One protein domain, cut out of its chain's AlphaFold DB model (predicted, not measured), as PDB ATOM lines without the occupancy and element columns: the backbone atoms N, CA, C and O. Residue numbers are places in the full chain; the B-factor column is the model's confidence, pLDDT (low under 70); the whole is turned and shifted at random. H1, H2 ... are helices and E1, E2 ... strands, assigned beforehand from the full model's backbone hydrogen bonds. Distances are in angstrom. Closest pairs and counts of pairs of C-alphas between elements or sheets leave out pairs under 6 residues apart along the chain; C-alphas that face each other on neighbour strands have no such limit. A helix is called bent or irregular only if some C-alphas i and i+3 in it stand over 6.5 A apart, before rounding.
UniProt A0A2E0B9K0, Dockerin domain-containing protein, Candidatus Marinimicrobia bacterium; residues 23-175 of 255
ATOM      1  N   VAL A  23     168.157  82.231 246.188       94.31
ATOM      2  CA  VAL A  23     167.249  83.003 245.340       94.31
ATOM      3  C   VAL A  23     166.466  82.073 244.412       94.31
ATOM      4  O   VAL A  23     167.022  81.140 243.828       94.31
ATOM      5  N   GLU A  24     165.163  82.326 244.275       95.06
ATOM      6  CA  GLU A  24     164.299  81.604 243.338       95.06
ATOM      7  C   GLU A  24     164.270  82.305 241.973       95.06
ATOM      8  O   GLU A  24     163.860  83.463 241.871       95.06
ATOM      9  N   ILE A  25     164.640  81.590 240.909       94.31
ATOM     10  CA  ILE A  25     164.549  82.053 239.518       94.31
ATOM     11  C   ILE A  25     163.894  80.950 238.688       94.31
ATOM     12  O   ILE A  25     164.384  79.827 238.630       94.31
ATOM     13  N   ASN A  26     162.768  81.249 238.035       92.00
ATOM     14  CA  ASN A  26     162.024  80.292 237.205       92.00
ATOM     15  C   ASN A  26     161.663  78.961 237.919       92.00
ATOM     16  O   ASN A  26     161.573  77.913 237.276       92.00
ATOM     17  N   ASN A  27     161.360  79.011 239.225       92.81
ATOM     18  CA  ASN A  27     161.122  77.858 240.119       92.81
ATOM     19  C   ASN A  27     162.353  76.955 240.350       92.81
ATOM     20  O   ASN A  27     162.205  75.776 240.675       92.81
ATOM     21  N   LEU A  28     163.558  77.488 240.153       95.88
ATOM     22  CA  LEU A  28     164.831  76.871 240.519       95.88
ATOM     23  C   LEU A  28     165.481  77.701 241.628       95.88
ATOM     24  O   LEU A  28     165.285  78.913 241.679       95.88
ATOM     25  N   CYS A  29     166.253  77.055 242.496       96.62
ATOM     26  CA  CYS A  29     166.921  77.704 243.620       96.62
ATOM     27  C   CYS A  29     168.424  77.803 243.363       96.62
ATOM     28  O   CYS A  29     169.042  76.795 243.031       96.62
ATOM     29  N   PHE A  30     169.003  78.983 243.577       97.75
ATOM     30  CA  PHE A  30     170.433  79.261 243.414       97.75
ATOM     31  C   PHE A  30     170.973  79.923 244.674       97.75
ATOM     32  O   PHE A  30     170.320  80.799 245.226       97.75
ATOM     33  N   HIS A  31     172.134  79.507 245.159       98.00
ATOM     34  CA  HIS A  31     172.719  80.071 246.367       98.00
ATOM     35  C   HIS A  31     173.124  81.529 246.132       98.00
ATOM     36  O   HIS A  31     173.792  81.843 245.147       98.00
ATOM     37  N   GLU A  32     172.710  82.420 247.033       96.62
ATOM     38  CA  GLU A  32     172.871  83.871 246.881       96.62
ATOM     39  C   GLU A  32     174.344  84.279 246.765       96.62
ATOM     40  O   GLU A  32     174.666  85.141 245.953       96.62
ATOM     41  N   GLY A  33     175.241  83.628 247.519       96.69
ATOM     42  CA  GLY A  33     176.682  83.888 247.445       96.69
ATOM     43  C   GLY A  33     177.251  83.569 246.061       96.69
ATOM     44  O   GLY A  33     177.862  84.428 245.430       96.69
ATOM     45  N   ASP A  34     176.944  82.386 245.530       98.25
ATOM     46  CA  ASP A  34     177.448  81.955 244.225       98.25
ATOM     47  C   ASP A  34     176.914  82.858 243.106       98.25
ATOM     48  O   ASP A  34     177.642  83.271 242.202       98.25
ATOM     49  N   PHE A  35     175.634  83.217 243.206       95.62
ATOM     50  CA  PHE A  35     174.984  84.133 242.283       95.62
ATOM     51  C   PHE A  35     175.601  85.539 242.338       95.62
ATOM     52  O   PHE A  35     175.826  86.153 241.294       95.62
ATOM     53  N   SER A  36     175.918  86.036 243.539       97.62
ATOM     54  CA  SER A  36     176.532  87.353 243.732       97.62
ATOM     55  C   SER A  36     177.933  87.452 243.138       97.62
ATOM     56  O   SER A  36     178.246  88.479 242.546       97.62
ATOM     57  N   VAL A  37     178.732  86.381 243.188       98.44
ATOM     58  CA  VAL A  37     180.062  86.344 242.559       98.44
ATOM     59  C   VAL A  37     179.953  86.519 241.043       98.44
ATOM     60  O   VAL A  37     180.675  87.321 240.451       98.44
ATOM     61  N   ILE A  38     179.014  85.814 240.404       98.62
ATOM     62  CA  ILE A  38     178.778  85.947 238.959       98.62
ATOM     63  C   ILE A  38     178.275  87.351 238.621       98.62
ATOM     64  O   ILE A  38     178.792  87.982 237.696       98.62
ATOM     65  N   GLN A  39     177.311  87.868 239.389       98.44
ATOM     66  CA  GLN A  39     176.825  89.236 239.216       98.44
ATOM     67  C   GLN A  39     177.960  90.254 239.357       98.44
ATOM     68  O   GLN A  39     178.053  91.175 238.555       98.44
ATOM     69  N   LYS A  40     178.865  90.068 240.320       98.56
ATOM     70  CA  LYS A  40     179.998  90.965 240.538       98.56
ATOM     71  C   LYS A  40     180.976  90.949 239.363       98.56
ATOM     72  O   LYS A  40     181.428  92.015 238.964       98.56
ATOM     73  N   MET A  41     181.252  89.792 238.754       98.62
ATOM     74  CA  MET A  41     182.064  89.722 237.525       98.62
ATOM     75  C   MET A  41     181.421  90.494 236.359       98.62
ATOM     76  O   MET A  41     182.113  91.198 235.620       98.62
ATOM     77  N   ILE A  42     180.097  90.403 236.213       98.62
ATOM     78  CA  ILE A  42     179.324  91.159 235.214       98.62
ATOM     79  C   ILE A  42     179.377  92.665 235.510       98.62
ATOM     80  O   ILE A  42     179.669  93.469 234.624       98.62
ATOM     81  N   ASP A  43     179.139  93.054 236.759       98.44
ATOM     82  CA  ASP A  43     179.150  94.450 237.190       98.44
ATOM     83  C   ASP A  43     180.535  95.076 237.005       98.44
ATOM     84  O   ASP A  43     180.639  96.185 236.479       98.44
ATOM     85  N   ASN A  44     181.598  94.355 237.376       98.38
ATOM     86  CA  ASN A  44     182.985  94.766 237.165       98.38
ATOM     87  C   ASN A  44     183.271  94.976 235.672       98.38
ATOM     88  O   ASN A  44     183.901  95.967 235.302       98.38
ATOM     89  N   SER A  45     182.735  94.108 234.811       98.00
ATOM     90  CA  SER A  45     182.885  94.223 233.359       98.00
ATOM     91  C   SER A  45     182.259  95.518 232.835       98.00
ATOM     92  O   SER A  45     182.946  96.332 232.210       98.00
ATOM     93  N   TYR A  46     181.000  95.790 233.196       96.19
ATOM     94  CA  TYR A  46     180.319  97.040 232.837       96.19
ATOM     95  C   TYR A  46     180.998  98.288 233.423       96.19
ATOM     96  O   TYR A  46     181.026  99.338 232.777       96.19
ATOM     97  N   GLN A  47     181.537  98.199 234.641       97.00
ATOM     98  CA  GLN A  47     182.182  99.320 235.336       97.00
ATOM     99  C   GLN A  47     183.601  99.604 234.843       97.00
ATOM    100  O   GLN A  47     184.039 100.750 234.923       97.00
ATOM    101  N   SER A  48     184.298  98.600 234.304       95.62
ATOM    102  CA  SER A  48     185.685  98.728 233.842       95.62
ATOM    103  C   SER A  48     185.878  99.816 232.783       95.62
ATOM    104  O   SER A  48     186.968 100.367 232.654       95.62
ATOM    105  N   GLY A  49     184.832 100.115 232.002       91.94
ATOM    106  CA  GLY A  49     184.886 101.098 230.924       91.94
ATOM    107  C   GLY A  49     185.868 100.741 229.804       91.94
ATOM    108  O   GLY A  49     186.256 101.634 229.051       91.94
ATOM    109  N   ILE A  50     186.280  99.470 229.700       94.19
ATOM    110  CA  ILE A  50     187.224  99.009 228.681       94.19
ATOM    111  C   ILE A  50     186.696  99.311 227.270       94.19
ATOM    112  O   ILE A  50     185.540  99.034 226.943       94.19
ATOM    113  N   ASP A  51     187.554  99.877 226.420       93.06
ATOM    114  CA  ASP A  51     187.251 100.111 225.008       93.06
ATOM    115  C   ASP A  51     187.820  98.966 224.163       93.06
ATOM    116  O   ASP A  51     189.015  98.913 223.878       93.06
ATOM    117  N   LEU A  52     186.946  98.048 223.747       93.31
ATOM    118  CA  LEU A  52     187.305  96.934 222.865       93.31
ATOM    119  C   LEU A  52     187.336  97.332 221.375       93.31
ATOM    120  O   LEU A  52     187.499  96.477 220.506       93.31
ATOM    121  N   GLY A  53     187.166  98.620 221.048       93.25
ATOM    122  CA  GLY A  53     187.139  99.104 219.667       93.25
ATOM    123  C   GLY A  53     185.891  98.669 218.897       93.25
ATOM    124  O   GLY A  53     185.938  98.527 217.670       93.25
ATOM    125  N   CYS A  54     184.781  98.443 219.607       91.88
ATOM    126  CA  CYS A  54     183.541  97.941 219.028       91.88
ATOM    127  C   CYS A  54     182.978  98.904 217.978       91.88
ATOM    128  O   CYS A  54     182.878 100.117 218.178       91.88
ATOM    129  N   SER A  55     182.580  98.350 216.837       91.00
ATOM    130  CA  SER A  55     181.832  99.090 215.819       91.00
ATOM    131  C   SER A  55     180.330  99.010 216.093       91.00
ATOM    132  O   SER A  55     179.866  98.053 216.696       91.00
ATOM    133  N   GLU A  56     179.541  99.949 215.559       81.50
ATOM    134  CA  GLU A  56     178.066  99.954 215.706       81.50
ATOM    135  C   GLU A  56     177.357  98.691 215.172       81.50
ATOM    136  O   GLU A  56     176.169  98.512 215.407       81.50
ATOM    137  N   TRP A  57     178.063  97.851 214.412       81.00
ATOM    138  CA  TRP A  57     177.545  96.623 213.795       81.00
ATOM    139  C   TRP A  57     178.105  95.356 214.447       81.00
ATOM    140  O   TRP A  57     177.917  94.265 213.910       81.00
ATOM    141  N   ASP A  58     178.902  95.512 215.501       86.06
ATOM    142  CA  ASP A  58     179.551  94.401 216.176       86.06
ATOM    143  C   ASP A  58     178.695  93.948 217.358       86.06
ATOM    144  O   ASP A  58     178.963  94.277 218.510       86.06
ATOM    145  N   ASP A  59     177.633  93.210 217.034       77.81
ATOM    146  CA  ASP A  59     176.629  92.733 217.996       77.81
ATOM    147  C   ASP A  59     177.221  91.789 219.068       77.81
ATOM    148  O   ASP A  59     176.579  91.510 220.077       77.81
ATOM    149  N   TYR A  60     178.457  91.315 218.866       83.12
ATOM    150  CA  TYR A  60     179.196  90.432 219.773       83.12
ATOM    151  C   TYR A  60     180.272  91.180 220.569       83.12
ATOM    152  O   TYR A  60     180.910  90.599 221.439       83.12
ATOM    153  N   CYS A  61     180.521  92.458 220.275       90.44
ATOM    154  CA  CYS A  61     181.587  93.212 220.916       90.44
ATOM    155  C   CYS A  61     181.052  94.037 222.080       90.44
ATOM    156  O   CYS A  61     180.299  94.995 221.917       90.44
ATOM    157  N   GLY A  62     181.503  93.672 223.272       94.19
ATOM    158  CA  GLY A  62     181.271  94.400 224.507       94.19
ATOM    159  C   GLY A  62     181.904  93.661 225.676       94.19
ATOM    160  O   GLY A  62     182.377  92.534 225.517       94.19
ATOM    161  N   SER A  63     181.932  94.314 226.833       96.50
ATOM    162  CA  SER A  63     182.304  93.691 228.100       96.50
ATOM    163  C   SER A  63     181.175  93.911 229.119       96.50
ATOM    164  O   SER A  63     180.895  95.069 229.448       96.50
ATOM    165  N   PRO A  64     180.489  92.847 229.588       97.06
ATOM    166  CA  PRO A  64     180.577  91.471 229.081       97.06
ATOM    167  C   PRO A  64     180.089  91.372 227.622       97.06
ATOM    168  O   PRO A  64     179.430  92.282 227.115       97.06
ATOM    169  N   ASN A  65     180.400  90.264 226.943       95.88
ATOM    170  CA  ASN A  65     179.954  90.006 225.572       95.88
ATOM    171  C   ASN A  65     178.408  90.039 225.485       95.88
ATOM    172  O   ASN A  65     177.763  89.169 226.079       95.88
ATOM    173  N   PRO A  66     177.802  90.974 224.722       94.44
ATOM    174  CA  PRO A  66     176.347  91.114 224.627       94.44
ATOM    175  C   PRO A  66     175.633  89.884 224.056       94.44
ATOM    176  O   PRO A  66     174.464  89.662 224.357       94.44
ATOM    177  N   TYR A  67     176.327  89.046 223.282       94.88
ATOM    178  CA  TYR A  67     175.749  87.828 222.713       94.88
ATOM    179  C   TYR A  67     175.350  86.789 223.771       94.88
ATOM    180  O   TYR A  67     174.606  85.863 223.467       94.88
ATOM    181  N   MET A  68     175.805  86.930 225.019       95.44
ATOM    182  CA  MET A  68     175.358  86.076 226.126       95.44
ATOM    183  C   MET A  68     173.854  86.231 226.416       95.44
ATOM    184  O   MET A  68     173.224  85.264 226.828       95.44
ATOM    185  N   ASP A  69     173.281  87.410 226.156       95.25
ATOM    186  CA  ASP A  69     171.847  87.704 226.315       95.25
ATOM    187  C   ASP A  69     171.028  87.355 225.049       95.25
ATOM    188  O   ASP A  69     169.798  87.348 225.066       95.25
ATOM    189  N   ASP A  70     171.672  87.008 223.929       94.81
ATOM    190  CA  ASP A  70     170.959  86.669 222.695       94.81
ATOM    191  C   ASP A  70     170.178  85.340 222.851       94.81
ATOM    192  O   ASP A  70     170.781  84.319 223.200       94.81
ATOM    193  N   PRO A  71     168.862  85.286 222.556       93.88
ATOM    194  CA  PRO A  71     168.077  84.044 222.602       93.88
ATOM    195  C   PRO A  71     168.528  82.947 221.619       93.88
ATOM    196  O   PRO A  71     168.035  81.822 221.677       93.88
ATOM    197  N   GLU A  72     169.399  83.265 220.659       92.31
ATOM    198  CA  GLU A  72     170.069  82.303 219.780       92.31
ATOM    199  C   GLU A  72     171.454  81.879 220.303       92.31
ATOM    200  O   GLU A  72     172.145  81.094 219.641       92.31
ATOM    201  N   SER A  73     171.877  82.377 221.468       92.25
ATOM    202  CA  SER A  73     173.114  81.956 222.119       92.25
ATOM    203  C   SER A  73     173.075  80.465 222.464       92.25
ATOM    204  O   SER A  73     172.034  79.851 222.697       92.25
ATOM    205  N   TRP A  74     174.245  79.829 222.445       90.44
ATOM    206  CA  TRP A  74     174.369  78.374 222.609       90.44
ATOM    207  C   TRP A  74     174.940  77.979 223.979       90.44
ATOM    208  O   TRP A  74     175.263  76.808 224.211       90.44
ATOM    209  N   PHE A  75     175.056  78.936 224.902       91.50
ATOM    210  CA  PHE A  75     175.687  78.761 226.208       91.50
ATOM    211  C   PHE A  75     174.723  78.143 227.227       91.50
ATOM    212  O   PHE A  75     174.179  78.808 228.109       91.50
ATOM    213  N   SER A  76     174.511  76.834 227.109       88.75
ATOM    214  CA  SER A  76     173.585  76.093 227.970       88.75
ATOM    215  C   SER A  76     173.952  76.168 229.452       88.75
ATOM    216  O   SER A  76     175.125  76.020 229.812       88.75
ATOM    217  N   LYS A  77     172.934  76.265 230.312       97.50
ATOM    218  CA  LYS A  77     173.069  76.102 231.763       97.50
ATOM    219  C   LYS A  77     172.544  74.731 232.166       97.50
ATOM    220  O   LYS A  77     171.413  74.381 231.832       97.50
ATOM    221  N   VAL A  78     173.354  73.935 232.851       98.38
ATOM    222  CA  VAL A  78     172.969  72.593 233.303       98.38
ATOM    223  C   VAL A  78     172.647  72.654 234.787       98.38
ATOM    224  O   VAL A  78     173.542  72.850 235.596       98.38
ATOM    225  N   ILE A  79     171.378  72.488 235.155       98.44
ATOM    226  CA  ILE A  79     170.913  72.511 236.548       98.44
ATOM    227  C   ILE A  79     170.420  71.112 236.901       98.44
ATOM    228  O   ILE A  79     169.483  70.612 236.275       98.44
ATOM    229  N   ASP A  80     171.081  70.449 237.852       97.88
ATOM    230  CA  ASP A  80     170.761  69.080 238.286       97.88
ATOM    231  C   ASP A  80     170.632  68.082 237.111       97.88
ATOM    232  O   ASP A  80     169.765  67.203 237.074       97.88
ATOM    233  N   GLY A  81     171.511  68.231 236.112       97.69
ATOM    234  CA  GLY A  81     171.564  67.388 234.912       97.69
ATOM    235  C   GLY A  81     170.535  67.725 233.825       97.69
ATOM    236  O   GLY A  81     170.446  67.007 232.826       97.69
ATOM    237  N   VAL A  82     169.759  68.799 233.985       97.88
ATOM    238  CA  VAL A  82     168.797  69.286 232.989       97.88
ATOM    239  C   VAL A  82     169.317  70.578 232.362       97.88
ATOM    240  O   VAL A  82     169.779  71.470 233.061       97.88
ATOM    241  N   SER A  83     169.250  70.677 231.034       97.38
ATOM    242  CA  SER A  83     169.664  71.877 230.301       97.38
ATOM    243  C   SER A  83     168.560  72.930 230.301       97.38
ATOM    244  O   SER A  83     167.410  72.620 229.979       97.38
ATOM    245  N   TYR A  84     168.945  74.171 230.568       96.69
ATOM    246  CA  TYR A  84     168.109  75.363 230.542       96.69
ATOM    247  C   TYR A  84     168.732  76.425 229.639       96.69
ATOM    248  O   TYR A  84     169.952  76.468 229.452       96.69
ATOM    249  N   ASP A  85     167.857  77.263 229.097       94.69
ATOM    250  CA  ASP A  85     168.189  78.479 228.373       94.69
ATOM    251  C   ASP A  85     167.530  79.650 229.106       94.69
ATOM    252  O   ASP A  85     166.340  79.584 229.441       94.69
ATOM    253  N   PHE A  86     168.335  80.656 229.428       95.50
ATOM    254  CA  PHE A  86     167.932  81.830 230.197       95.50
ATOM    255  C   PHE A  86     168.027  83.121 229.387       95.50
ATOM    256  O   PHE A  86     167.429  84.105 229.816       95.50
ATOM    257  N   ALA A  87     168.715  83.103 228.239       94.94
ATOM    258  CA  ALA A  87     168.940  84.288 227.427       94.94
ATOM    259  C   ALA A  87     167.603  84.855 226.944       94.94
ATOM    260  O   ALA A  87     166.752  84.131 226.406       94.94
ATOM    261  N   ASN A  88     167.382  86.146 227.187       94.56
ATOM    262  CA  ASN A  88     166.063  86.742 227.005       94.56
ATOM    263  C   ASN A  88     166.039  87.978 226.091       94.56
ATOM    264  O   ASN A  88     164.951  88.438 225.720       94.56
ATOM    265  N   GLY A  89     167.201  88.431 225.625       94.94
ATOM    266  CA  GLY A  89     167.360  89.488 224.632       94.94
ATOM    267  C   GLY A  89     166.929  90.854 225.152       94.94
ATOM    268  O   GLY A  89     166.379  91.653 224.382       94.94
ATOM    269  N   ASN A  90     167.081  91.114 226.454       94.94
ATOM    270  CA  ASN A  90     166.679  92.388 227.058       94.94
ATOM    271  C   ASN A  90     167.750  93.489 226.954       94.94
ATOM    272  O   ASN A  90     167.467  94.647 227.284       94.94
ATOM    273  N   GLY A  91     168.931  93.156 226.436       92.25
ATOM    274  CA  GLY A  91     170.087  94.024 226.260       92.25
ATOM    275  C   GLY A  91     171.027  94.082 227.465       92.25
ATOM    276  O   GLY A  91     171.910  94.942 227.481       92.25
ATOM    277  N   ILE A  92     170.838  93.239 228.479       93.19
ATOM    278  CA  ILE A  92     171.648  93.180 229.698       93.19
ATOM    279  C   ILE A  92     172.016  91.723 229.940       93.19
ATOM    280  O   ILE A  92     171.137  90.880 230.005       93.19
ATOM    281  N   VAL A  93     173.307  91.449 230.128       96.75
ATOM    282  CA  VAL A  93     173.768  90.106 230.487       96.75
ATOM    283  C   VAL A  93     173.504  89.869 231.971       96.75
ATOM    284  O   VAL A  93     174.025  90.590 232.824       96.75
ATOM    285  N   GLU A  94     172.715  88.849 232.282       97.19
ATOM    286  CA  GLU A  94     172.379  88.422 233.640       97.19
ATOM    287  C   GLU A  94     173.211  87.190 234.070       97.19
ATOM    288  O   GLU A  94     173.761  86.464 233.233       97.19
ATOM    289  N   PRO A  95     173.314  86.883 235.379       97.94
ATOM    290  CA  PRO A  95     174.178  85.804 235.858       97.94
ATOM    291  C   PRO A  95     173.916  84.435 235.230       97.94
ATOM    292  O   PRO A  95     174.868  83.721 234.952       97.94
ATOM    293  N   LEU A  96     172.662  84.063 234.955       97.81
ATOM    294  CA  LEU A  96     172.328  82.773 234.324       97.81
ATOM    295  C   LEU A  96     172.435  82.787 232.792       97.81
ATOM    296  O   LEU A  96     172.157  81.780 232.144       97.81
ATOM    297  N   GLU A  97     172.885  83.886 232.202       97.31
ATOM    298  CA  GLU A  97     173.139  84.023 230.766       97.31
ATOM    299  C   GLU A  97     174.637  83.902 230.474       97.31
ATOM    300  O   GLU A  97     175.035  83.311 229.471       97.31
ATOM    301  N   LEU A  98     175.481  84.306 231.426       97.62
ATOM    302  CA  LEU A  98     176.930  84.327 231.283       97.62
ATOM    303  C   LEU A  98     177.561  82.936 231.105       97.62
ATOM    304  O   LEU A  98     177.506  82.089 232.000       97.62
ATOM    305  N   GLY A  99     178.239  82.731 229.977       96.56
ATOM    306  CA  GLY A  99     179.086  81.567 229.722       96.56
ATOM    307  C   GLY A  99     178.377  80.220 229.873       96.56
ATOM    308  O   GLY A  99     177.152  80.122 229.904       96.56
ATOM    309  N   MET A 100     179.136  79.131 229.958       97.25
ATOM    310  CA  MET A 100     178.564  77.819 230.278       97.25
ATOM    311  C   MET A 100     178.633  77.584 231.780       97.25
ATOM    312  O   MET A 100     179.670  77.839 232.393       97.25
ATOM    313  N   GLN A 101     177.551  77.070 232.367       98.25
ATOM    314  CA  GLN A 101     177.516  76.776 233.798       98.25
ATOM    315  C   GLN A 101     176.900  75.415 234.082       98.25
ATOM    316  O   GLN A 101     175.966  74.984 233.399       98.25
ATOM    317  N   GLU A 102     177.387  74.780 235.141       98.56
ATOM    318  CA  GLU A 102     176.759  73.614 235.752       98.56
ATOM    319  C   GLU A 102     176.480  73.909 237.220       98.56
ATOM    320  O   GLU A 102     177.344  74.411 237.939       98.56
ATOM    321  N   TRP A 103     175.271  73.578 237.652       98.56
ATOM    322  CA  TRP A 103     174.791  73.769 239.006       98.56
ATOM    323  C   TRP A 103     174.239  72.459 239.550       98.56
ATOM    324  O   TRP A 103     173.553  71.707 238.848       98.56
ATOM    325  N   GLN A 104     174.491  72.219 240.831       98.31
ATOM    326  CA  GLN A 104     173.984  71.061 241.549       98.31
ATOM    327  C   GLN A 104     173.426  71.496 242.901       98.31
ATOM    328  O   GLN A 104     174.123  72.131 243.689       98.31
ATOM    329  N   ASN A 105     172.167  71.150 243.178       96.75
ATOM    330  CA  ASN A 105     171.448  71.555 244.393       96.75
ATOM    331  C   ASN A 105     171.552  73.071 244.670       96.75
ATOM    332  O   ASN A 105     171.742  73.496 245.809       96.75
ATOM    333  N   GLY A 106     171.488  73.879 243.610       97.25
ATOM    334  CA  GLY A 106     171.590  75.337 243.675       97.25
ATOM    335  C   GLY A 106     172.987  75.906 243.937       97.25
ATOM    336  O   GLY A 106     173.103  77.112 244.124       97.25
ATOM    337  N   ARG A 107     174.043  75.087 243.935       98.12
ATOM    338  CA  ARG A 107     175.442  75.534 244.038       98.12
ATOM    339  C   ARG A 107     176.153  75.443 242.696       98.12
ATOM    340  O   ARG A 107     175.904  74.497 241.945       98.12
ATOM    341  N   LEU A 108     177.022  76.402 242.399       98.56
ATOM    342  CA  LEU A 108     177.792  76.434 241.158       98.56
ATOM    343  C   LEU A 108     178.908  75.382 241.212       98.56
ATOM    344  O   LEU A 108     179.739  75.392 242.117       98.56
ATOM    345  N   LYS A 109     178.924  74.473 240.237       98.12
ATOM    346  CA  LYS A 109     179.960  73.441 240.060       98.12
ATOM    347  C   LYS A 109     180.953  73.825 238.974       98.12
ATOM    348  O   LYS A 109     182.145  73.579 239.109       98.12
ATOM    349  N   THR A 110     180.462  74.450 237.913       97.81
ATOM    350  CA  THR A 110     181.263  74.792 236.742       97.81
ATOM    351  C   THR A 110     180.894  76.178 236.272       97.81
ATOM    352  O   THR A 110     179.711  76.451 236.075       97.81
ATOM    353  N   ILE A 111     181.895  77.005 235.996       97.69
ATOM    354  CA  ILE A 111     181.755  78.185 235.148       97.69
ATOM    355  C   ILE A 111     182.876  78.191 234.114       97.69
ATOM    356  O   ILE A 111     184.059  78.076 234.436       97.69
ATOM    357  N   MET A 112     182.481  78.286 232.848       97.50
ATOM    358  CA  MET A 112     183.404  78.412 231.732       97.50
ATOM    359  C   MET A 112     183.064  79.661 230.934       97.50
ATOM    360  O   MET A 112     181.968  79.794 230.385       97.50
ATOM    361  N   CYS A 113     184.043  80.543 230.851       97.19
ATOM    362  CA  CYS A 113     184.043  81.766 230.070       97.19
ATOM    363  C   CYS A 113     185.285  81.909 229.183       97.19
ATOM    364  O   CYS A 113     185.428  82.920 228.496       97.19
ATOM    365  N   GLY A 114     186.166  80.906 229.181       91.12
ATOM    366  CA  GLY A 114     187.350  80.881 228.335       91.12
ATOM    367  C   GLY A 114     187.206  80.114 227.020       91.12
ATOM    368  O   GLY A 114     186.111  79.739 226.579       91.12
ATOM    369  N   ALA A 115     188.345  79.902 226.364       82.12
ATOM    370  CA  ALA A 115     188.480  79.240 225.068       82.12
ATOM    371  C   ALA A 115     187.539  79.803 223.980       82.12
ATOM    372  O   ALA A 115     187.747  80.899 223.474       82.12
ATOM    373  N   TYR A 116     186.532  79.026 223.565       84.75
ATOM    374  CA  TYR A 116     185.619  79.357 222.465       84.75
ATOM    375  C   TYR A 116     184.285  79.965 222.936       84.75
ATOM    376  O   TYR A 116     183.370  80.108 222.123       84.75
ATOM    377  N   ILE A 117     184.159  80.284 224.229       92.88
ATOM    378  CA  ILE A 117     182.949  80.871 224.821       92.88
ATOM    379  C   ILE A 117     182.958  82.401 224.695       92.88
ATOM    380  O   ILE A 117     181.914  82.981 224.422       92.88
ATOM    381  N   TYR A 118     184.133  83.034 224.798       89.25
ATOM    382  CA  TYR A 118     184.338  84.478 224.606       89.25
ATOM    383  C   TYR A 118     183.396  85.351 225.452       89.25
ATOM    384  O   TYR A 118     182.670  86.186 224.915       89.25
ATOM    385  N   CYS A 119     183.411  85.187 226.778       96.69
ATOM    386  CA  CYS A 119     182.608  86.045 227.660       96.69
ATOM    387  C   CYS A 119     183.040  87.513 227.654       96.69
ATOM    388  O   CYS A 119     182.231  88.369 228.003       96.69
ATOM    389  N   GLN A 120     184.280  87.803 227.240       96.62
ATOM    390  CA  GLN A 120     184.848  89.152 227.198       96.62
ATOM    391  C   GLN A 120     184.724  89.872 228.546       96.62
ATOM    392  O   GLN A 120     184.484  91.070 228.573       96.62
ATOM    393  N   LEU A 121     184.860  89.138 229.654       98.19
ATOM    394  CA  LEU A 121     184.781  89.703 231.002       98.19
ATOM    395  C   LEU A 121     185.972  90.621 231.267       98.19
ATOM    396  O   LEU A 121     187.076  90.321 230.820       98.19
ATOM    397  N   SER A 122     185.763  91.706 232.006       98.19
ATOM    398  CA  SER A 122     186.817  92.644 232.400       98.19
ATOM    399  C   SER A 122     186.662  93.150 233.834       98.19
ATOM    400  O   SER A 122     185.661  92.894 234.505       98.19
ATOM    401  N   GLY A 123     187.675  93.882 234.301       97.75
ATOM    402  CA  GLY A 123     187.788  94.308 235.697       97.75
ATOM    403  C   GLY A 123     188.415  93.221 236.581       97.75
ATOM    404  O   GLY A 123     188.920  92.228 236.056       97.75
ATOM    405  N   PRO A 124     188.406  93.395 237.913       97.81
ATOM    406  CA  PRO A 124     189.042  92.451 238.822       97.81
ATOM    407  C   PRO A 124     188.208  91.186 239.041       97.81
ATOM    408  O   PRO A 124     186.974  91.199 238.957       97.81
ATOM    409  N   ILE A 125     188.893  90.093 239.382       98.44
ATOM    410  CA  ILE A 125     188.258  88.900 239.952       98.44
ATOM    411  C   ILE A 125     187.731  89.276 241.355       98.44
ATOM    412  O   ILE A 125     188.496  89.844 242.136       98.44
ATOM    413  N   PRO A 126     186.452  89.003 241.693       97.69
ATOM    414  CA  PRO A 126     185.892  89.333 243.008       97.69
ATOM    415  C   PRO A 126     186.648  88.665 244.164       97.69
ATOM    416  O   PRO A 126     186.993  87.492 244.070       97.69
ATOM    417  N   GLU A 127     186.859  89.372 245.276       96.06
ATOM    418  CA  GLU A 127     187.542  88.818 246.457       96.06
ATOM    419  C   GLU A 127     186.705  87.719 247.131       96.06
ATOM    420  O   GLU A 127     187.233  86.715 247.605       96.06
ATOM    421  N   GLU A 128     185.380  87.846 247.097       95.50
ATOM    422  CA  GLU A 128     184.422  86.867 247.612       95.50
ATOM    423  C   GLU A 128     184.300  85.591 246.751       95.50
ATOM    424  O   GLU A 128     183.363  84.804 246.931       95.50
ATOM    425  N   ILE A 129     185.221  85.357 245.805       97.19
ATOM    426  CA  ILE A 129     185.194  84.186 244.916       97.19
ATOM    427  C   ILE A 129     185.211  82.868 245.706       97.19
ATOM    428  O   ILE A 129     184.565  81.908 245.288       97.19
ATOM    429  N   ASN A 130     185.833  82.833 246.891       94.81
ATOM    430  CA  ASN A 130     185.843  81.675 247.796       94.81
ATOM    431  C   ASN A 130     184.448  81.223 248.270       94.81
ATOM    432  O   ASN A 130     184.286  80.100 248.752       94.81
ATOM    433  N   THR A 131     183.412  82.051 248.109       96.44
ATOM    434  CA  THR A 131     182.026  81.652 248.400       96.44
ATOM    435  C   THR A 131     181.497  80.574 247.447       96.44
ATOM    436  O   THR A 131     180.531  79.886 247.790       96.44
ATOM    437  N   LEU A 132     182.161  80.340 246.308       97.38
ATOM    438  CA  LEU A 132     181.901  79.240 245.373       97.38
ATOM    439  C   LEU A 132     182.388  77.887 245.927       97.38
ATOM    440  O   LEU A 132     183.182  77.183 245.313       97.38
ATOM    441  N   THR A 133     181.903  77.497 247.107       95.88
ATOM    442  CA  THR A 133     182.458  76.364 247.876       95.88
ATOM    443  C   THR A 133     182.295  74.990 247.223       95.88
ATOM    444  O   THR A 133     182.873  74.024 247.708       95.88
ATOM    445  N   GLU A 134     181.459  74.865 246.192       97.25
ATOM    446  CA  GLU A 134     181.244  73.607 245.464       97.25
ATOM    447  C   GLU A 134     181.895  73.616 244.074       97.25
ATOM    448  O   GLU A 134     181.681  72.683 243.300       97.25
ATOM    449  N   LEU A 135     182.669  74.648 243.734       97.62
ATOM    450  CA  LEU A 135     183.260  74.803 242.412       97.62
ATOM    451  C   LEU A 135     184.281  73.696 242.123       97.62
ATOM    452  O   LEU A 135     185.193  73.444 242.901       97.62
ATOM    453  N   GLU A 136     184.126  73.050 240.975       96.50
ATOM    454  CA  GLU A 136     185.028  72.019 240.452       96.50
ATOM    455  C   GLU A 136     185.749  72.495 239.189       96.50
ATOM    456  O   GLU A 136     186.852  72.032 238.900       96.50
ATOM    457  N   VAL A 137     185.124  73.407 238.433       97.00
ATOM    458  CA  VAL A 137     185.688  73.977 237.209       97.00
ATOM    459  C   VAL A 137     185.532  75.499 237.188       97.00
ATOM    460  O   VAL A 137     184.415  76.018 237.143       97.00
ATOM    461  N   PHE A 138     186.661  76.202 237.150       97.25
ATOM    462  CA  PHE A 138     186.775  77.646 236.986       97.25
ATOM    463  C   PHE A 138     187.691  77.967 235.805       97.25
ATOM    464  O   PHE A 138     188.915  77.958 235.920       97.25
ATOM    465  N   ARG A 139     187.093  78.224 234.642       96.94
ATOM    466  CA  ARG A 139     187.834  78.472 233.402       96.94
ATOM    467  C   ARG A 139     187.432  79.792 232.787       96.94
ATOM    468  O   ARG A 139     186.367  79.908 232.181       96.94
ATOM    469  N   VAL A 140     188.269  80.796 232.979       97.69
ATOM    470  CA  VAL A 140     188.047  82.181 232.553       97.69
ATOM    471  C   VAL A 140     189.224  82.704 231.731       97.69
ATOM    472  O   VAL A 140     189.434  83.912 231.612       97.69
ATOM    473  N   GLU A 141     189.992  81.799 231.137       97.19
ATOM    474  CA  GLU A 141     191.150  82.133 230.328       97.19
ATOM    475  C   GLU A 141     190.782  82.947 229.080       97.19
ATOM    476  O   GLU A 141     189.710  82.763 228.504       97.19
ATOM    477  N   GLY A 142     191.666  83.832 228.621       96.44
ATOM    478  CA  GLY A 142     191.431  84.601 227.392       96.44
ATOM    479  C   GLY A 142     190.317  85.648 227.508       96.44
ATOM    480  O   GLY A 142     189.631  85.923 226.522       96.44
ATOM    481  N   ASN A 143     190.109  86.197 228.706       97.88
ATOM    482  CA  ASN A 143     189.242  87.351 228.945       97.88
ATOM    483  C   ASN A 143     190.106  88.611 229.173       97.88
ATOM    484  O   ASN A 143     191.297  88.639 228.863       97.88
ATOM    485  N   TYR A 144     189.495  89.680 229.677       97.50
ATOM    486  CA  TYR A 144     190.129  90.961 229.986       97.50
ATOM    487  C   TYR A 144     190.154  91.228 231.499       97.50
ATOM    488  O   TYR A 144     190.110  92.390 231.920       97.50
ATOM    489  N   PHE A 145     190.174  90.174 232.326       98.25
ATOM    490  CA  PHE A 145     190.339  90.343 233.771       98.25
ATOM    491  C   PHE A 145     191.660  91.055 234.057       98.25
ATOM    492  O   PHE A 145     192.660  90.771 233.400       98.25
ATOM    493  N   ASN A 146     191.663  91.979 235.011       97.19
ATOM    494  CA  ASN A 146     192.826  92.794 235.346       97.19
ATOM    495  C   ASN A 146     193.006  92.955 236.859       97.19
ATOM    496  O   ASN A 146     192.180  92.487 237.643       97.19
ATOM    497  N   GLY A 147     194.107  93.591 237.255       96.44
ATOM    498  CA  GLY A 147     194.465  93.753 238.661       96.44
ATOM    499  C   GLY A 147     195.033  92.474 239.279       96.44
ATOM    500  O   GLY A 147     195.368  91.513 238.583       96.44
ATOM    501  N   PHE A 148     195.177  92.475 240.594       97.31
ATOM    502  CA  PHE A 148     195.724  91.380 241.384       97.31
ATOM    503  C   PHE A 148     194.693  90.264 241.571       97.31
ATOM    504  O   PHE A 148     193.500  90.518 241.762       97.31
ATOM    505  N   ILE A 149     195.160  89.015 241.539       97.62
ATOM    506  CA  ILE A 149     194.315  87.846 241.803       97.62
ATOM    507  C   ILE A 149     194.099  87.737 243.321       97.62
ATOM    508  O   ILE A 149     195.081  87.784 244.064       97.62
ATOM    509  N   PRO A 150     192.854  87.573 243.803       96.94
ATOM    510  CA  PRO A 150     192.595  87.394 245.223       96.94
ATOM    511  C   PRO A 150     193.169  86.079 245.754       96.94
ATOM    512  O   PRO A 150     192.913  85.025 245.177       96.94
ATOM    513  N   GLU A 151     193.880  86.118 246.886       95.62
ATOM    514  CA  GLU A 151     194.389  84.916 247.582       95.62
ATOM    515  C   GLU A 151     193.274  83.921 247.931       95.62
ATOM    516  O   GLU A 151     193.484  82.708 247.963       95.62
ATOM    517  N   SER A 152     192.046  84.415 248.113       95.94
ATOM    518  CA  SER A 152     190.854  83.595 248.340       95.94
ATOM    519  C   SER A 152     190.578  82.602 247.197       95.94
ATOM    520  O   SER A 152     189.909  81.588 247.407       95.94
ATOM    521  N   ILE A 153     191.157  82.808 246.004       96.25
ATOM    522  CA  ILE A 153     191.121  81.838 244.902       96.25
ATOM    523  C   ILE A 153     191.769  80.504 245.285       96.25
ATOM    524  O   ILE A 153     191.392  79.471 244.734       96.25
ATOM    525  N   CYS A 154     192.710  80.509 246.237       95.38
ATOM    526  CA  CYS A 154     193.412  79.334 246.749       95.38
ATOM    527  C   CYS A 154     192.593  78.520 247.767       95.38
ATOM    528  O   CYS A 154     193.063  77.489 248.252       95.38
ATOM    529  N   GLU A 155     191.374  78.957 248.103       94.75
ATOM    530  CA  GLU A 155     190.489  78.263 249.047       94.75
ATOM    531  C   GLU A 155     189.586  77.209 248.387       94.75
ATOM    532  O   GLU A 155     188.873  76.480 249.084       94.75
ATOM    533  N   PHE A 156     189.607  77.095 247.058       92.38
ATOM    534  CA  PHE A 156     188.846  76.076 246.343       92.38
ATOM    535  C   PHE A 156     189.433  74.675 246.525       92.38
ATOM    536  O   PHE A 156     190.645  74.466 246.514       92.38
ATOM    537  N   ASP A 157     188.554  73.674 246.595       88.69
ATOM    538  CA  ASP A 157     188.944  72.259 246.558       88.69
ATOM    539  C   ASP A 157     189.054  71.766 245.102       88.69
ATOM    540  O   ASP A 157     188.330  70.868 244.669       88.69
ATOM    541  N   LEU A 158     189.933  72.396 244.311       88.62
ATOM    542  CA  LEU A 158     190.172  72.050 242.904       88.62
ATOM    543  C   LEU A 158     191.660  71.864 242.579       88.62
ATOM    544  O   LEU A 158     192.557  72.193 243.354       88.62
ATOM    545  N   SER A 159     191.935  71.297 241.404       88.62
ATOM    546  CA  SER A 159     193.301  71.088 240.918       88.62
ATOM    547  C   SER A 159     193.788  72.290 240.109       88.62
ATOM    548  O   SER A 159     193.569  72.340 238.902       88.62
ATOM    549  N   TYR A 160     194.529  73.201 240.746       90.44
ATOM    550  CA  TYR A 160     195.109  74.393 240.099       90.44
ATOM    551  C   TYR A 160     196.087  74.087 238.951       90.44
ATOM    552  O   TYR A 160     196.288  74.919 238.076       90.44
ATOM    553  N   ASN A 161     196.652  72.876 238.916       87.38
ATOM    554  CA  ASN A 161     197.586  72.436 237.868       87.38
ATOM    555  C   ASN A 161     196.896  71.668 236.726       87.38
ATOM    556  O   ASN A 161     197.565  71.068 235.883       87.38
ATOM    557  N   ASP A 162     195.563  71.596 236.726       92.19
ATOM    558  CA  ASP A 162     194.794  71.022 235.625       92.19
ATOM    559  C   ASP A 162     194.042  72.138 234.900       92.19
ATOM    560  O   ASP A 162     192.987  72.562 235.357       92.19
ATOM    561  N   HIS A 163     194.551  72.563 233.740       90.75
ATOM    562  CA  HIS A 163     193.914  73.571 232.875       90.75
ATOM    563  C   HIS A 163     192.461  73.242 232.467       90.75
ATOM    564  O   HIS A 163     191.734  74.103 231.976       90.75
ATOM    565  N   LEU A 164     192.007  71.990 232.624       92.12
ATOM    566  CA  LEU A 164     190.604  71.628 232.398       92.12
ATOM    567  C   LEU A 164     189.709  71.910 233.610       92.12
ATOM    568  O   LEU A 164     188.494  71.998 233.435       92.12
ATOM    569  N   ALA A 165     190.295  72.056 234.799       94.38
ATOM    570  CA  ALA A 165     189.618  72.405 236.041       94.38
ATOM    571  C   ALA A 165     189.813  73.884 236.401       94.38
ATOM    572  O   ALA A 165     188.850  74.545 236.762       94.38
ATOM    573  N   PHE A 166     191.022  74.424 236.270       95.38
ATOM    574  CA  PHE A 166     191.331  75.804 236.626       95.38
ATOM    575  C   PHE A 166     192.203  76.457 235.565       95.38
ATOM    576  O   PHE A 166     193.295  75.972 235.276       95.38
ATOM    577  N   ASP A 167     191.722  77.557 234.995       95.56
ATOM    578  CA  ASP A 167     192.494  78.349 234.046       95.56
ATOM    579  C   ASP A 167     192.065  79.820 234.098       95.56
ATOM    580  O   ASP A 167     190.918  80.171 233.807       95.56
ATOM    581  N   VAL A 168     193.001  80.681 234.495       96.44
ATOM    582  CA  VAL A 168     192.866  82.148 234.487       96.44
ATOM    583  C   VAL A 168     193.907  82.795 233.563       96.44
ATOM    584  O   VAL A 168     194.122  84.009 233.605       96.44
ATOM    585  N   GLY A 169     194.575  81.993 232.727       96.25
ATOM    586  CA  GLY A 169     195.612  82.440 231.806       96.25
ATOM    587  C   GLY A 169     195.090  83.372 230.714       96.25
ATOM    588  O   GLY A 169     193.895  83.488 230.459       96.25
ATOM    589  N   TYR A 170     196.009  84.041 230.031       96.31
ATOM    590  CA  TYR A 170     195.749  84.956 228.922       96.31
ATOM    591  C   TYR A 170     194.743  86.072 229.262       96.31
ATOM    592  O   TYR A 170     193.918  86.429 228.426       96.31
ATOM    593  N   ASN A 171     194.819  86.603 230.484       97.62
ATOM    594  CA  ASN A 171     194.134  87.815 230.935       97.62
ATOM    595  C   ASN A 171     195.169  88.954 231.112       97.62
ATOM    596  O   ASN A 171     196.293  88.847 230.629       97.62
ATOM    597  N   TYR A 172     194.800  90.042 231.786       97.44
ATOM    598  CA  TYR A 172     195.647  91.191 232.141       97.44
ATOM    599  C   TYR A 172     195.890  91.236 233.660       97.44
ATOM    600  O   TYR A 172     195.956  92.306 234.267       97.44
ATOM    601  N   LEU A 173     195.925  90.061 234.293       97.69
ATOM    602  CA  LEU A 173     196.114  89.933 235.733       97.69
ATOM    603  C   LEU A 173     197.567  90.252 236.090       97.69
ATOM    604  O   LEU A 173     198.478  89.884 235.352       97.69
ATOM    605  N   CYS A 174     197.767  90.909 237.225       96.75
ATOM    606  CA  CYS A 174     199.053  91.442 237.650       96.75
ATOM    607  C   CYS A 174     199.696  90.600 238.757       96.75
ATOM    608  O   CYS A 174     198.976  90.084 239.617       96.75
ATOM    609  N   PRO A 175     201.039  90.484 238.777       94.94
ATOM    610  CA  PRO A 175     201.748  89.952 239.931       94.94
ATOM    611  C   PRO A 175     201.645  90.926 241.126       94.94
ATOM    612  O   PRO A 175     201.548  92.130 240.893       94.94
TER     613      PRO A 175
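AT A GLANCE: This is residues 23 to 175 of the 255 residues of the protein "Dockerin domain-containing protein" of Candidatus Marinimicrobia bacterium (UniProt A0A2E0B9K0). From E6 on, the chain winds in stacked turns, a short solenoid: one wall is the sheet E4 E3 E5 E6 E7, continued by residues 166 to 167 beside E7, and another side holds residues 122 to 123, E8 and E9 in a row. H3 and H4 lie within the turns, while the hairpin E1 and E2 and then H1 come before them. The 153 printed residues hold four named helices and nine named strands, in the order E1 E2 H1 H2 E3 E4 E5 E6 H3 E7 E8 H4 E9, with under half of the residues in them. The class is mixed, helices and strands; the five-stranded sheet is mixed, E1 with E2 is antiparallel and E8 with E9 parallel. The whole is compact, with a radius of gyration of the C-alphas of 14.6 A and spans of 42 by 42 by 24 A.

IN THESE COORDINATES: Find C-alpha 23 at (167.249, 83.003, 245.340), where E1, residues 23 to 25, begins; E2 follows at 28 to 31. H1, residues 32 to 47, runs 21.4 A to C-alpha 47 at (182.182, 99.320, 235.336). Next come H2 at 66 to 69, E3 at 77 to 79 and E4 at 82 to 84. E5, 100 to 104, covers 13.9 A and E6, 107 to 112, 14.9 A. Then look for H3 at 127 to 131, irregular with C-alphas 127 and 130 7.5 A apart, E7 at 137 to 139, E8 at 144 to 148, 12.7 A long, H4 at 151 to 155, and E9 at 172 to 174, which ends at C-alpha 174 at (199.053, 91.442, 237.650).

HOW THE PARTS SIT: In the hairpin E5 and E6, find N 102 and O 110 at 3.0 A; in the hairpin E3 and E4, N 79 and O 82 at 2.8 A. E3 is parallel to E5, with N 103 and O 78 at 2.8 A. E6, H3 and E7 form a strand-helix-strand unit, two parallel neighbour strands with a helix between, its crossover right-handed; N 139 and O 111 are 3.0 A apart. E8, H4 and E9 form another, also right-handed, with N 174 and O 147 at 2.8 A. H1 only grazes the sheet with residues 32 to 38, and touches H3 with residues 33 to 37 alone, closest at the C-alphas of Gly 33 and Thr 131, 5.9 A. H3 touches H4, closest at the C-alphas of Asn 130 and Ser 152, 5.4 A. H2 touches no helix and is not on the sheet. In the hairpin E1 and E2, N 25 and O 28 are 2.9 A apart. In H1 every O i to N i+4 pair is within hydrogen-bond range; H3 has 0 of 1, with 1 of 2 O i to N i+3 pairs, H4 0 of 1, with 2 of 2, and H2 is too short for an i+4 pair.

THE WHOLE: The C-alphas of Glu 56 and Asp 157, the two farthest apart, are 42.9 A from each other. The printed part has no cut; the links H1 to H2, E4 to E5, E6 to H3 and H4 to E9 are long. The mean pLDDT of the printed part is 95.1, and no printed residue is under 70.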